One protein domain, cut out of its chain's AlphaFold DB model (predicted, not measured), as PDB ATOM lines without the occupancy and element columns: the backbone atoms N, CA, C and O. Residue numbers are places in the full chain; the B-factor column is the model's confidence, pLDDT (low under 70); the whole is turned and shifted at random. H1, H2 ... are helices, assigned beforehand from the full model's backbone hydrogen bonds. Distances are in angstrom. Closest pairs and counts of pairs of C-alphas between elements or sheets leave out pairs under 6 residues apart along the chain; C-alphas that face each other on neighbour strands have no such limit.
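Overview. This is residues 517 to 607 of the 738 residues of an uncharacterized protein of Chromera velia CCMP2878 (UniProt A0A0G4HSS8). H3 and H4 form a helical hairpin, with H2 crossing the end of H4 and H5 beside the last part of H2. H1 makes a corner with the start of H2. The 91 printed residues hold five named helices, H1 to H5 in order: all helix, compact, radius of gyration of the C-alphas 12.6 A, spans 34 by 26 by 25 A.

Arrangement. H1, residues 517 to 532, touches H2, residues 545 to 558, with residues 518 to 519 alone; the closest C-alphas, of Ser 518 and Thr 545, are 6.5 A apart. H4, residues 582 to 592, touches H2 about perpendicular at 77 degrees; the closest C-alphas, of Lys 550 and Val 592, are 5.0 A apart. Every O i to N i+4 pair is within hydrogen-bond range in H2 and H4, and 10 of 12 in H1.

Along the chain. H1, 24.0 A long, begins at C-alpha 517 (85.810, 124.188, 113.878). H5, residues 596 to 605, ends at C-alpha 605 (113.858, 131.397, 127.366).

Size, cuts and confidence. The printed part has no cut. Residues 559 to 571 are under pLDDT 70.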
ATOM      1  N   VAL A 517      86.545 125.209 114.646       69.62
ATOM      2  CA  VAL A 517      85.810 124.188 113.878       69.62
ATOM      3  C   VAL A 517      86.332 124.105 112.436       69.62
ATOM      4  O   VAL A 517      86.434 123.010 111.883       69.62
ATOM      5  N   SER A 518      86.746 125.243 111.878       72.06
ATOM      6  CA  SER A 518      87.397 125.384 110.573       72.06
ATOM      7  C   SER A 518      88.736 124.639 110.452       72.06
ATOM      8  O   SER A 518      89.066 124.170 109.365       72.06
ATOM      9  N   LEU A 519      89.478 124.440 111.550       75.38
ATOM     10  CA  LEU A 519      90.806 123.808 111.551       75.38
ATOM     11  C   LEU A 519      90.809 122.308 111.848       75.38
ATOM     12  O   LEU A 519      91.810 121.643 111.588       75.38
ATOM     13  N   ARG A 520      89.718 121.732 112.366       75.12
ATOM     14  CA  ARG A 520      89.723 120.337 112.856       75.12
ATOM     15  C   ARG A 520      90.112 119.318 111.785       75.12
ATOM     16  O   ARG A 520      90.883 118.400 112.050       75.12
ATOM     17  N   ARG A 521      89.616 119.494 110.555       70.62
ATOM     18  CA  ARG A 521      89.957 118.610 109.425       70.62
ATOM     19  C   ARG A 521      91.409 118.778 108.980       70.62
ATOM     20  O   ARG A 521      92.062 117.779 108.689       70.62
ATOM     21  N   PHE A 522      91.912 120.012 108.971       80.62
ATOM     22  CA  PHE A 522      93.304 120.304 108.640       80.62
ATOM     23  C   PHE A 522      94.257 119.719 109.686       80.62
ATOM     24  O   PHE A 522      95.205 119.041 109.314       80.62
ATOM     25  N   ALA A 523      93.973 119.888 110.980       74.31
ATOM     26  CA  ALA A 523      94.800 119.362 112.066       74.31
ATOM     27  C   ALA A 523      94.992 117.840 111.963       74.31
ATOM     28  O   ALA A 523      96.113 117.346 112.049       74.31
ATOM     29  N   ILE A 524      93.918 117.092 111.691       69.38
ATOM     30  CA  ILE A 524      93.991 115.634 111.501       69.38
ATOM     31  C   ILE A 524      94.868 115.282 110.290       69.38
ATOM     32  O   ILE A 524      95.730 114.406 110.380       69.38
ATOM     33  N   GLN A 525      94.677 115.971 109.160       72.44
ATOM     34  CA  GLN A 525      95.471 115.743 107.948       72.44
ATOM     35  C   GLN A 525      96.946 116.098 108.152       72.44
ATOM     36  O   GLN A 525      97.818 115.324 107.762       72.44
ATOM     37  N   PHE A 526      97.220 117.229 108.798       80.56
ATOM     38  CA  PHE A 526      98.557 117.697 109.133       80.56
ATOM     39  C   PHE A 526      99.296 116.674 109.994       80.56
ATOM     40  O   PHE A 526     100.407 116.295 109.646       80.56
ATOM     41  N   LEU A 527      98.660 116.150 111.044       71.12
ATOM     42  CA  LEU A 527      99.260 115.131 111.910       71.12
ATOM     43  C   LEU A 527      99.540 113.828 111.166       71.12
ATOM     44  O   LEU A 527     100.612 113.248 111.316       71.12
ATOM     45  N   CYS A 528      98.619 113.403 110.300       67.25
ATOM     46  CA  CYS A 528      98.846 112.239 109.452       67.25
ATOM     47  C   CYS A 528     100.056 112.435 108.524       67.25
ATOM     48  O   CYS A 528     100.808 111.489 108.291       67.25
ATOM     49  N   VAL A 529     100.258 113.638 107.978       72.38
ATOM     50  CA  VAL A 529     101.405 113.948 107.105       72.38
ATOM     51  C   VAL A 529     102.694 114.072 107.914       72.38
ATOM     52  O   VAL A 529     103.680 113.438 107.550       72.38
ATOM     53  N   ALA A 530     102.660 114.786 109.040       69.81
ATOM     54  CA  ALA A 530     103.794 114.973 109.937       69.81
ATOM     55  C   ALA A 530     104.343 113.637 110.471       69.81
ATOM     56  O   ALA A 530     105.544 113.504 110.676       69.81
ATOM     57  N   GLU A 531     103.499 112.623 110.665       64.12
ATOM     58  CA  GLU A 531     103.944 111.330 111.200       64.12
ATOM     59  C   GLU A 531     104.243 110.263 110.151       64.12
ATOM     60  O   GLU A 531     104.995 109.328 110.434       64.12
ATOM     61  N   SER A 532     103.640 110.355 108.962       58.50
ATOM     62  CA  SER A 532     103.726 109.266 107.986       58.50
ATOM     63  C   SER A 532     105.023 109.265 107.187       58.50
ATOM     64  O   SER A 532     105.566 108.181 106.987       58.50
ATOM     65  N   GLU A 533     105.548 110.420 106.758       58.47
ATOM     66  CA  GLU A 533     106.822 110.491 106.033       58.47
ATOM     67  C   GLU A 533     107.539 111.846 106.212       58.47
ATOM     68  O   GLU A 533     106.930 112.895 106.017       58.47
ATOM     69  N   PRO A 534     108.856 111.838 106.465       54.94
ATOM     70  CA  PRO A 534     109.646 113.036 106.751       54.94
ATOM     71  C   PRO A 534     109.839 114.053 105.609       54.94
ATOM     72  O   PRO A 534     110.301 115.166 105.847       54.94
ATOM     73  N   LEU A 535     109.528 113.675 104.366       54.47
ATOM     74  CA  LEU A 535     109.899 114.420 103.152       54.47
ATOM     75  C   LEU A 535     108.697 114.842 102.291       54.47
ATOM     76  O   LEU A 535     108.868 115.173 101.118       54.47
ATOM     77  N   ARG A 536     107.472 114.800 102.825       63.94
ATOM     78  CA  ARG A 536     106.290 115.260 102.083       63.94
ATOM     79  C   ARG A 536     106.021 116.736 102.319       63.94
ATOM     80  O   ARG A 536     106.184 117.240 103.425       63.94
ATOM     81  N   GLU A 537     105.546 117.399 101.271       73.56
ATOM     82  CA  GLU A 537     104.935 118.718 101.385       73.56
ATOM     83  C   GLU A 537     103.751 118.638 102.360       73.56
ATOM     84  O   GLU A 537     102.912 117.732 102.273       73.56
ATOM     85  N   PHE A 538     103.713 119.559 103.325       80.38
ATOM     86  CA  PHE A 538     102.579 119.686 104.236       80.38
ATOM     87  C   PHE A 538     101.312 120.022 103.441       80.38
ATOM     88  O   PHE A 538     101.406 120.668 102.393       80.38
ATOM     89  N   PRO A 539     100.128 119.574 103.898       79.31
ATOM     90  CA  PRO A 539      98.886 119.867 103.196       79.31
ATOM     91  C   PRO A 539      98.732 121.381 103.033       79.31
ATOM     92  O   PRO A 539      98.988 122.137 103.973       79.31
ATOM     93  N   SER A 540      98.318 121.818 101.842       81.00
ATOM     94  CA  SER A 540      97.982 123.221 101.626       81.00
ATOM     95  C   SER A 540      96.853 123.624 102.572       81.00
ATOM     96  O   SER A 540      95.921 122.854 102.821       81.00
ATOM     97  N   LEU A 541      96.948 124.836 103.115       83.88
ATOM     98  CA  LEU A 541      95.895 125.383 103.959       83.88
ATOM     99  C   LEU A 541      94.634 125.585 103.109       83.88
ATOM    100  O   LEU A 541      94.720 126.213 102.051       83.88
ATOM    101  N   PRO A 542      93.468 125.060 103.527       87.50
ATOM    102  CA  PRO A 542      92.209 125.402 102.881       87.50
ATOM    103  C   PRO A 542      91.997 126.924 102.858       87.50
ATOM    104  O   PRO A 542      92.357 127.619 103.814       87.50
ATOM    105  N   GLU A 543      91.391 127.447 101.792       83.38
ATOM    106  CA  GLU A 543      91.099 128.880 101.679       83.38
ATOM    107  C   GLU A 543      90.338 129.391 102.915       83.38
ATOM    108  O   GLU A 543      89.371 128.778 103.369       83.38
ATOM    109  N   GLY A 544      90.811 130.500 103.490       83.25
ATOM    110  CA  GLY A 544      90.225 131.118 104.686       83.25
ATOM    111  C   GLY A 544      90.679 130.538 106.032       83.25
ATOM    112  O   GLY A 544      90.395 131.149 107.054       83.25
ATOM    113  N   THR A 545      91.419 129.422 106.069       85.88
ATOM    114  CA  THR A 545      91.853 128.793 107.340       85.88
ATOM    115  C   THR A 545      93.181 129.312 107.893       85.88
ATOM    116  O   THR A 545      93.514 129.049 109.045       85.88
ATOM    117  N   GLU A 546      93.946 130.065 107.101       87.62
ATOM    118  CA  GLU A 546      95.257 130.584 107.510       87.62
ATOM    119  C   GLU A 546      95.157 131.560 108.689       87.62
ATOM    120  O   GLU A 546      95.943 131.465 109.631       87.62
ATOM    121  N   ALA A 547      94.160 132.451 108.678       86.50
ATOM    122  CA  ALA A 547      93.924 133.397 109.767       86.50
ATOM    123  C   ALA A 547      93.577 132.674 111.080       86.50
ATOM    124  O   ALA A 547      94.157 132.986 112.119       86.50
ATOM    125  N   ASP A 548      92.708 131.661 111.007       85.12
ATOM    126  CA  ASP A 548      92.311 130.848 112.160       85.12
ATOM    127  C   ASP A 548      93.499 130.056 112.720       85.12
ATOM    128  O   ASP A 548      93.691 129.996 113.935       85.12
ATOM    129  N   LEU A 549      94.321 129.455 111.848       86.62
ATOM    130  CA  LEU A 549      95.501 128.700 112.269       86.62
ATOM    131  C   LEU A 549      96.549 129.615 112.889       86.62
ATOM    132  O   LEU A 549      97.105 129.284 113.933       86.62
ATOM    133  N   LYS A 550      96.796 130.778 112.286       87.62
ATOM    134  CA  LYS A 550      97.702 131.782 112.835       87.62
ATOM    135  C   LYS A 550      97.246 132.250 114.214       87.62
ATOM    136  O   LYS A 550      98.070 132.303 115.123       87.62
ATOM    137  N   GLN A 551      95.961 132.560 114.376       85.44
ATOM    138  CA  GLN A 551      95.403 132.970 115.661       85.44
ATOM    139  C   GLN A 551      95.560 131.863 116.712       85.44
ATOM    140  O   GLN A 551      96.132 132.118 117.769       85.44
ATOM    141  N   TYR A 552      95.159 130.630 116.391       83.69
ATOM    142  CA  TYR A 552      95.305 129.480 117.285       83.69
ATOM    143  C   TYR A 552      96.766 129.260 117.709       83.69
ATOM    144  O   TYR A 552      97.061 129.109 118.891       83.69
ATOM    145  N   LEU A 553      97.709 129.295 116.761       84.88
ATOM    146  CA  LEU A 553      99.131 129.130 117.062       84.88
ATOM    147  C   LEU A 553      99.654 130.258 117.962       84.88
ATOM    148  O   LEU A 553     100.439 129.999 118.871       84.88
ATOM    149  N   MET A 554      99.205 131.497 117.755       83.62
ATOM    150  CA  MET A 554      99.591 132.625 118.603       83.62
ATOM    151  C   MET A 554      99.051 132.492 120.027       83.62
ATOM    152  O   MET A 554      99.816 132.707 120.962       83.62
ATOM    153  N   GLU A 555      97.799 132.059 120.187       81.31
ATOM    154  CA  GLU A 555      97.193 131.767 121.493       81.31
ATOM    155  C   GLU A 555      97.967 130.654 122.220       81.31
ATOM    156  O   GLU A 555      98.368 130.830 123.369       81.31
ATOM    157  N   THR A 556      98.310 129.555 121.531       76.75
ATOM    158  CA  THR A 556      99.108 128.467 122.136       76.75
ATOM    159  C   THR A 556     100.517 128.895 122.557       76.75
ATOM    160  O   THR A 556     101.075 128.338 123.500       76.75
ATOM    161  N   LEU A 557     101.117 129.875 121.873       78.00
ATOM    162  CA  LEU A 557     102.430 130.411 122.241       78.00
ATOM    163  C   LEU A 557     102.346 131.404 123.411       78.00
ATOM    164  O   LEU A 557     103.307 131.506 124.173       78.00
ATOM    165  N   GLU A 558     101.228 132.122 123.557       77.44
ATOM    166  CA  GLU A 558     100.988 133.092 124.635       77.44
ATOM    167  C   GLU A 558     100.631 132.426 125.971       77.44
ATOM    168  O   GLU A 558     101.046 132.920 127.019       77.44
ATOM    169  N   GLU A 559      99.939 131.283 125.957       68.75
ATOM    170  CA  GLU A 559      99.585 130.535 127.179       68.75
ATOM    171  C   GLU A 559     100.791 129.888 127.892       68.75
ATOM    172  O   GLU A 559     100.696 129.487 129.054       68.75
ATOM    173  N   GLY A 560     101.954 129.847 127.235       59.72
ATOM    174  CA  GLY A 560     103.202 129.344 127.805       59.72
ATOM    175  C   GLY A 560     103.241 127.822 128.007       59.72
ATOM    176  O   GLY A 560     102.291 127.090 127.750       59.72
ATOM    177  N   LEU A 561     104.390 127.321 128.470       53.03
ATOM    178  CA  LEU A 561     104.670 125.898 128.731       53.03
ATOM    179  C   LEU A 561     103.949 125.349 129.982       53.03
ATOM    180  O   LEU A 561     104.568 124.644 130.779       53.03
ATOM    181  N   ASN A 562     102.673 125.666 130.218       52.66
ATOM    182  CA  ASN A 562     101.963 125.104 131.369       52.66
ATOM    183  C   ASN A 562     101.649 123.615 131.105       52.66
ATOM    184  O   ASN A 562     100.640 123.257 130.496       52.66
ATOM    185  N   LEU A 563     102.608 122.766 131.491       44.50
ATOM    186  CA  LEU A 563     102.772 121.361 131.100       44.50
ATOM    187  C   LEU A 563     101.561 120.474 131.416       44.50
ATOM    188  O   LEU A 563     101.297 119.547 130.657       44.50
ATOM    189  N   ASP A 564     100.790 120.796 132.454       46.41
ATOM    190  CA  ASP A 564      99.661 119.965 132.894       46.41
ATOM    191  C   ASP A 564      98.404 120.121 132.018       46.41
ATOM    192  O   ASP A 564      97.485 119.309 132.092       46.41
ATOM    193  N   HIS A 565      98.337 121.159 131.177       45.25
ATOM    194  CA  HIS A 565      97.137 121.472 130.394       45.25
ATOM    195  C   HIS A 565      97.205 121.021 128.927       45.25
ATOM    196  O   HIS A 565      96.166 120.875 128.282       45.25
ATOM    197  N   PHE A 566      98.403 120.773 128.392       46.28
ATOM    198  CA  PHE A 566      98.632 120.615 126.949       46.28
ATOM    199  C   PHE A 566      98.960 119.196 126.485       46.28
ATOM    200  O   PHE A 566      99.269 119.010 125.310       46.28
ATOM    201  N   GLU A 567      98.809 118.172 127.331       42.59
ATOM    202  CA  GLU A 567      99.079 116.765 126.966       42.59
ATOM    203  C   GLU A 567      98.246 116.224 125.785       42.59
ATOM    204  O   GLU A 567      98.318 115.043 125.450       42.59
ATOM    205  N   ARG A 568      97.415 117.047 125.143       49.25
ATOM    206  CA  ARG A 568      96.342 116.565 124.289       49.25
ATOM    207  C   ARG A 568      96.116 117.313 122.973       49.25
ATOM    208  O   ARG A 568      95.351 116.812 122.170       49.25
ATOM    209  N   LEU A 569      96.798 118.411 122.625       50.88
ATOM    210  CA  LEU A 569      96.609 119.033 121.293       50.88
ATOM    211  C   LEU A 569      97.912 119.178 120.494       50.88
ATOM    212  O   LEU A 569      98.719 120.068 120.716       50.88
ATOM    213  N   PHE A 570      98.074 118.311 119.490       59.78
ATOM    214  CA  PHE A 570      99.314 118.092 118.735       59.78
ATOM    215  C   PHE A 570      99.663 119.143 117.652       59.78
ATOM    216  O   PHE A 570     100.518 118.870 116.819       59.78
ATOM    217  N   VAL A 571      99.042 120.328 117.595       69.44
ATOM    218  CA  VAL A 571      99.391 121.357 116.580       69.44
ATOM    219  C   VAL A 571     100.014 122.579 117.249       69.44
ATOM    220  O   VAL A 571      99.474 123.675 117.210       69.44
ATOM    221  N   SER A 572     101.159 122.370 117.893       80.75
ATOM    222  CA  SER A 572     101.986 123.422 118.490       80.75
ATOM    223  C   SER A 572     103.389 123.357 117.884       80.75
ATOM    224  O   SER A 572     103.934 122.254 117.759       80.75
ATOM    225  N   PRO A 573     104.021 124.495 117.527       82.75
ATOM    226  CA  PRO A 573     105.404 124.491 117.063       82.75
ATOM    227  C   PRO A 573     106.335 123.858 118.107       82.75
ATOM    228  O   PRO A 573     107.192 123.041 117.772       82.75
ATOM    229  N   VAL A 574     106.128 124.173 119.387       78.88
ATOM    230  CA  VAL A 574     106.954 123.657 120.486       78.88
ATOM    231  C   VAL A 574     106.807 122.142 120.623       78.88
ATOM    232  O   VAL A 574     107.803 121.445 120.808       78.88
ATOM    233  N   ASP A 575     105.599 121.607 120.466       77.25
ATOM    234  CA  ASP A 575     105.393 120.161 120.560       77.25
ATOM    235  C   ASP A 575     105.916 119.426 119.326       77.25
ATOM    236  O   ASP A 575     106.530 118.374 119.485       77.25
ATOM    237  N   MET A 576     105.802 120.007 118.121       83.69
ATOM    238  CA  MET A 576     106.484 119.487 116.923       83.69
ATOM    239  C   MET A 576     107.998 119.406 117.128       83.69
ATOM    240  O   MET A 576     108.632 118.441 116.697       83.69
ATOM    241  N   LEU A 577     108.577 120.377 117.836       79.56
ATOM    242  CA  LEU A 577     109.988 120.362 118.193       79.56
ATOM    243  C   LEU A 577     110.319 119.265 119.223       79.56
ATOM    244  O   LEU A 577     111.308 118.559 119.042       79.56
ATOM    245  N   LYS A 578     109.478 119.056 120.249       75.00
ATOM    246  CA  LYS A 578     109.642 117.976 121.248       75.00
ATOM    247  C   LYS A 578     109.523 116.580 120.641       75.00
ATOM    248  O   LYS A 578     110.297 115.695 120.991       75.00
ATOM    249  N   ILE A 579     108.585 116.377 119.711       72.06
ATOM    250  CA  ILE A 579     108.457 115.102 118.987       72.06
ATOM    251  C   ILE A 579     109.477 114.961 117.851       72.06
ATOM    252  O   ILE A 579     109.515 113.906 117.221       72.06
ATOM    253  N   ARG A 580     110.337 115.974 117.652       79.88
ATOM    254  CA  ARG A 580     111.500 115.990 116.746       79.88
ATOM    255  C   ARG A 580     111.161 116.108 115.261       79.88
ATOM    256  O   ARG A 580     111.958 115.773 114.394       79.88
ATOM    257  N   ASN A 581     110.001 116.675 114.939       81.31
ATOM    258  CA  ASN A 581     109.613 116.975 113.566       81.31
ATOM    259  C   ASN A 581     109.916 118.438 113.211       81.31
ATOM    260  O   ASN A 581     109.047 119.315 113.239       81.31
ATOM    261  N   PHE A 582     111.176 118.708 112.870       84.88
ATOM    262  CA  PHE A 582     111.619 120.067 112.565       84.88
ATOM    263  C   PHE A 582     110.956 120.688 111.315       84.88
ATOM    264  O   PHE A 582     110.658 121.886 111.342       84.88
ATOM    265  N   PRO A 583     110.668 119.943 110.229       84.62
ATOM    266  CA  PRO A 583     109.909 120.502 109.109       84.62
ATOM    267  C   PRO A 583     108.495 120.940 109.496       84.62
ATOM    268  O   PRO A 583     108.078 122.028 109.100       84.62
ATOM    269  N   ALA A 584     107.792 120.158 110.323       84.44
ATOM    270  CA  ALA A 584     106.468 120.529 110.826       84.44
ATOM    271  C   ALA A 584     106.548 121.779 111.707       84.44
ATOM    272  O   ALA A 584     105.751 122.701 111.557       84.44
ATOM    273  N   PHE A 585     107.571 121.855 112.559       88.25
ATOM    274  CA  PHE A 585     107.880 123.054 113.331       88.25
ATOM    275  C   PHE A 585     108.094 124.289 112.440       88.25
ATOM    276  O   PHE A 585     107.470 125.324 112.679       88.25
ATOM    277  N   ARG A 586     108.920 124.198 111.384       88.12
ATOM    278  CA  ARG A 586     109.141 125.324 110.458       88.12
ATOM    279  C   ARG A 586     107.881 125.724 109.710       88.12
ATOM    280  O   ARG A 586     107.656 126.918 109.537       88.12
ATOM    281  N   PHE A 587     107.081 124.754 109.279       89.69
ATOM    282  CA  PHE A 587     105.806 125.030 108.633       89.69
ATOM    283  C   PHE A 587     104.901 125.842 109.564       89.69
ATOM    284  O   PHE A 587     104.469 126.931 109.190       89.69
ATOM    285  N   LEU A 588     104.693 125.385 110.802       88.50
ATOM    286  CA  LEU A 588     103.846 126.102 111.756       88.50
ATOM    287  C   LEU A 588     104.399 127.500 112.075       88.50
ATOM    288  O   LEU A 588     103.634 128.458 112.112       88.50
ATOM    289  N   LEU A 589     105.722 127.653 112.213       88.75
ATOM    290  CA  LEU A 589     106.345 128.972 112.370       88.75
ATOM    291  C   LEU A 589     106.102 129.899 111.173       88.75
ATOM    292  O   LEU A 589     105.878 131.092 111.368       88.75
ATOM    293  N   SER A 590     106.130 129.370 109.948       88.94
ATOM    294  CA  SER A 590     105.879 130.175 108.749       88.94
ATOM    295  C   SER A 590     104.444 130.706 108.687       88.94
ATOM    296  O   SER A 590     104.246 131.834 108.249       88.94
ATOM    297  N   VAL A 591     103.471 129.945 109.207       88.94
ATOM    298  CA  VAL A 591     102.065 130.374 109.308       88.94
ATOM    299  C   VAL A 591     101.895 131.490 110.341       88.94
ATOM    300  O   VAL A 591     101.129 132.430 110.134       88.94
ATOM    301  N   VAL A 592     102.628 131.422 111.456       88.88
ATOM    302  CA  VAL A 592     102.619 132.490 112.466       88.88
ATOM    303  C   VAL A 592     103.163 133.802 111.884       88.88
ATOM    304  O   VAL A 592     102.621 134.880 112.150       88.88
ATOM    305  N   GLY A 593     104.190 133.711 111.037       89.00
ATOM    306  CA  GLY A 593     104.852 134.853 110.414       89.00
ATOM    307  C   GLY A 593     105.842 135.554 111.349       89.00
ATOM    308  O   GLY A 593     106.359 134.965 112.306       89.00
ATOM    309  N   ASP A 594     106.129 136.823 111.056       82.62
ATOM    310  CA  ASP A 594     107.138 137.608 111.773       82.62
ATOM    311  C   ASP A 594     106.817 137.709 113.274       82.62
ATOM    312  O   ASP A 594     105.725 138.105 113.678       82.62
ATOM    313  N   GLY A 595     107.782 137.322 114.115       81.06
ATOM    314  CA  GLY A 595     107.648 137.297 115.578       81.06
ATOM    315  C   GLY A 595     107.331 135.924 116.187       81.06
ATOM    316  O   GLY A 595     107.578 135.731 117.377       81.06
ATOM    317  N   GLY A 596     106.891 134.936 115.396       84.25
ATOM    318  CA  GLY A 596     106.658 133.570 115.887       84.25
ATOM    319  C   GLY A 596     107.923 132.909 116.443       84.25
ATOM    320  O   GLY A 596     107.897 132.329 117.526       84.25
ATOM    321  N   SER A 597     109.057 133.071 115.747       84.69
ATOM    322  CA  SER A 597     110.360 132.578 116.219       84.69
ATOM    323  C   SER A 597     110.746 133.193 117.561       84.69
ATOM    324  O   SER A 597     111.122 132.453 118.462       84.69
ATOM    325  N   GLN A 598     110.588 134.514 117.718       83.44
ATOM    326  CA  GLN A 598     110.911 135.197 118.972       83.44
ATOM    327  C   GLN A 598     110.027 134.695 120.114       83.44
ATOM    328  O   GLN A 598     110.544 134.409 121.179       83.44
ATOM    329  N   ARG A 599     108.726 134.480 119.884       81.75
ATOM    330  CA  ARG A 599     107.809 133.945 120.905       81.75
ATOM    331  C   ARG A 599     108.106 132.501 121.293       81.75
ATOM    332  O   ARG A 599     108.018 132.163 122.466       81.75
ATOM    333  N   VAL A 600     108.493 131.646 120.344       82.12
ATOM    334  CA  VAL A 600     109.008 130.306 120.676       82.12
ATOM    335  C   VAL A 600     110.297 130.433 121.482       82.12
ATOM    336  O   VAL A 600     110.453 129.744 122.484       82.12
ATOM    337  N   CYS A 601     111.205 131.326 121.087       79.62
ATOM    338  CA  CYS A 601     112.420 131.602 121.843       79.62
ATOM    339  C   CYS A 601     112.117 132.114 123.246       79.62
ATOM    340  O   CYS A 601     112.753 131.633 124.166       79.62
ATOM    341  N   ASP A 602     111.140 132.997 123.431       76.31
ATOM    342  CA  ASP A 602     110.716 133.534 124.724       76.31
ATOM    343  C   ASP A 602     109.991 132.470 125.559       76.31
ATOM    344  O   ASP A 602     110.201 132.392 126.760       76.31
ATOM    345  N   SER A 603     109.206 131.587 124.939       72.62
ATOM    346  CA  SER A 603     108.601 130.423 125.600       72.62
ATOM    347  C   SER A 603     109.674 129.439 126.080       72.62
ATOM    348  O   SER A 603     109.602 128.906 127.186       72.62
ATOM    349  N   LEU A 604     110.736 129.262 125.290       67.88
ATOM    350  CA  LEU A 604     111.912 128.481 125.672       67.88
ATOM    351  C   LEU A 604     112.812 129.233 126.681       67.88
ATOM    352  O   LEU A 604     113.414 128.597 127.539       67.88
ATOM    353  N   ALA A 605     112.918 130.563 126.606       61.50
ATOM    354  CA  ALA A 605     113.858 131.397 127.366       61.50
ATOM    355  C   ALA A 605     113.267 132.028 128.635       61.50
ATOM    356  O   ALA A 605     114.033 132.436 129.505       61.50
ATOM    357  N   GLY A 606     111.940 132.076 128.781       54.06
ATOM    358  CA  GLY A 606     111.214 132.589 129.950       54.06
ATOM    359  C   GLY A 606     111.528 131.826 131.242       54.06
ATOM    360  O   GLY A 606     111.271 132.318 132.335       54.06
ATOM    361  N   ALA A 607     112.187 130.673 131.122       47.44
ATOM    362  CA  ALA A 607     113.017 130.086 132.158       47.44
ATOM    363  C   ALA A 607     114.487 130.395 131.838       47.44
ATOM    364  O   ALA A 607     115.161 129.604 131.187       47.44
TER     365      ALA A 607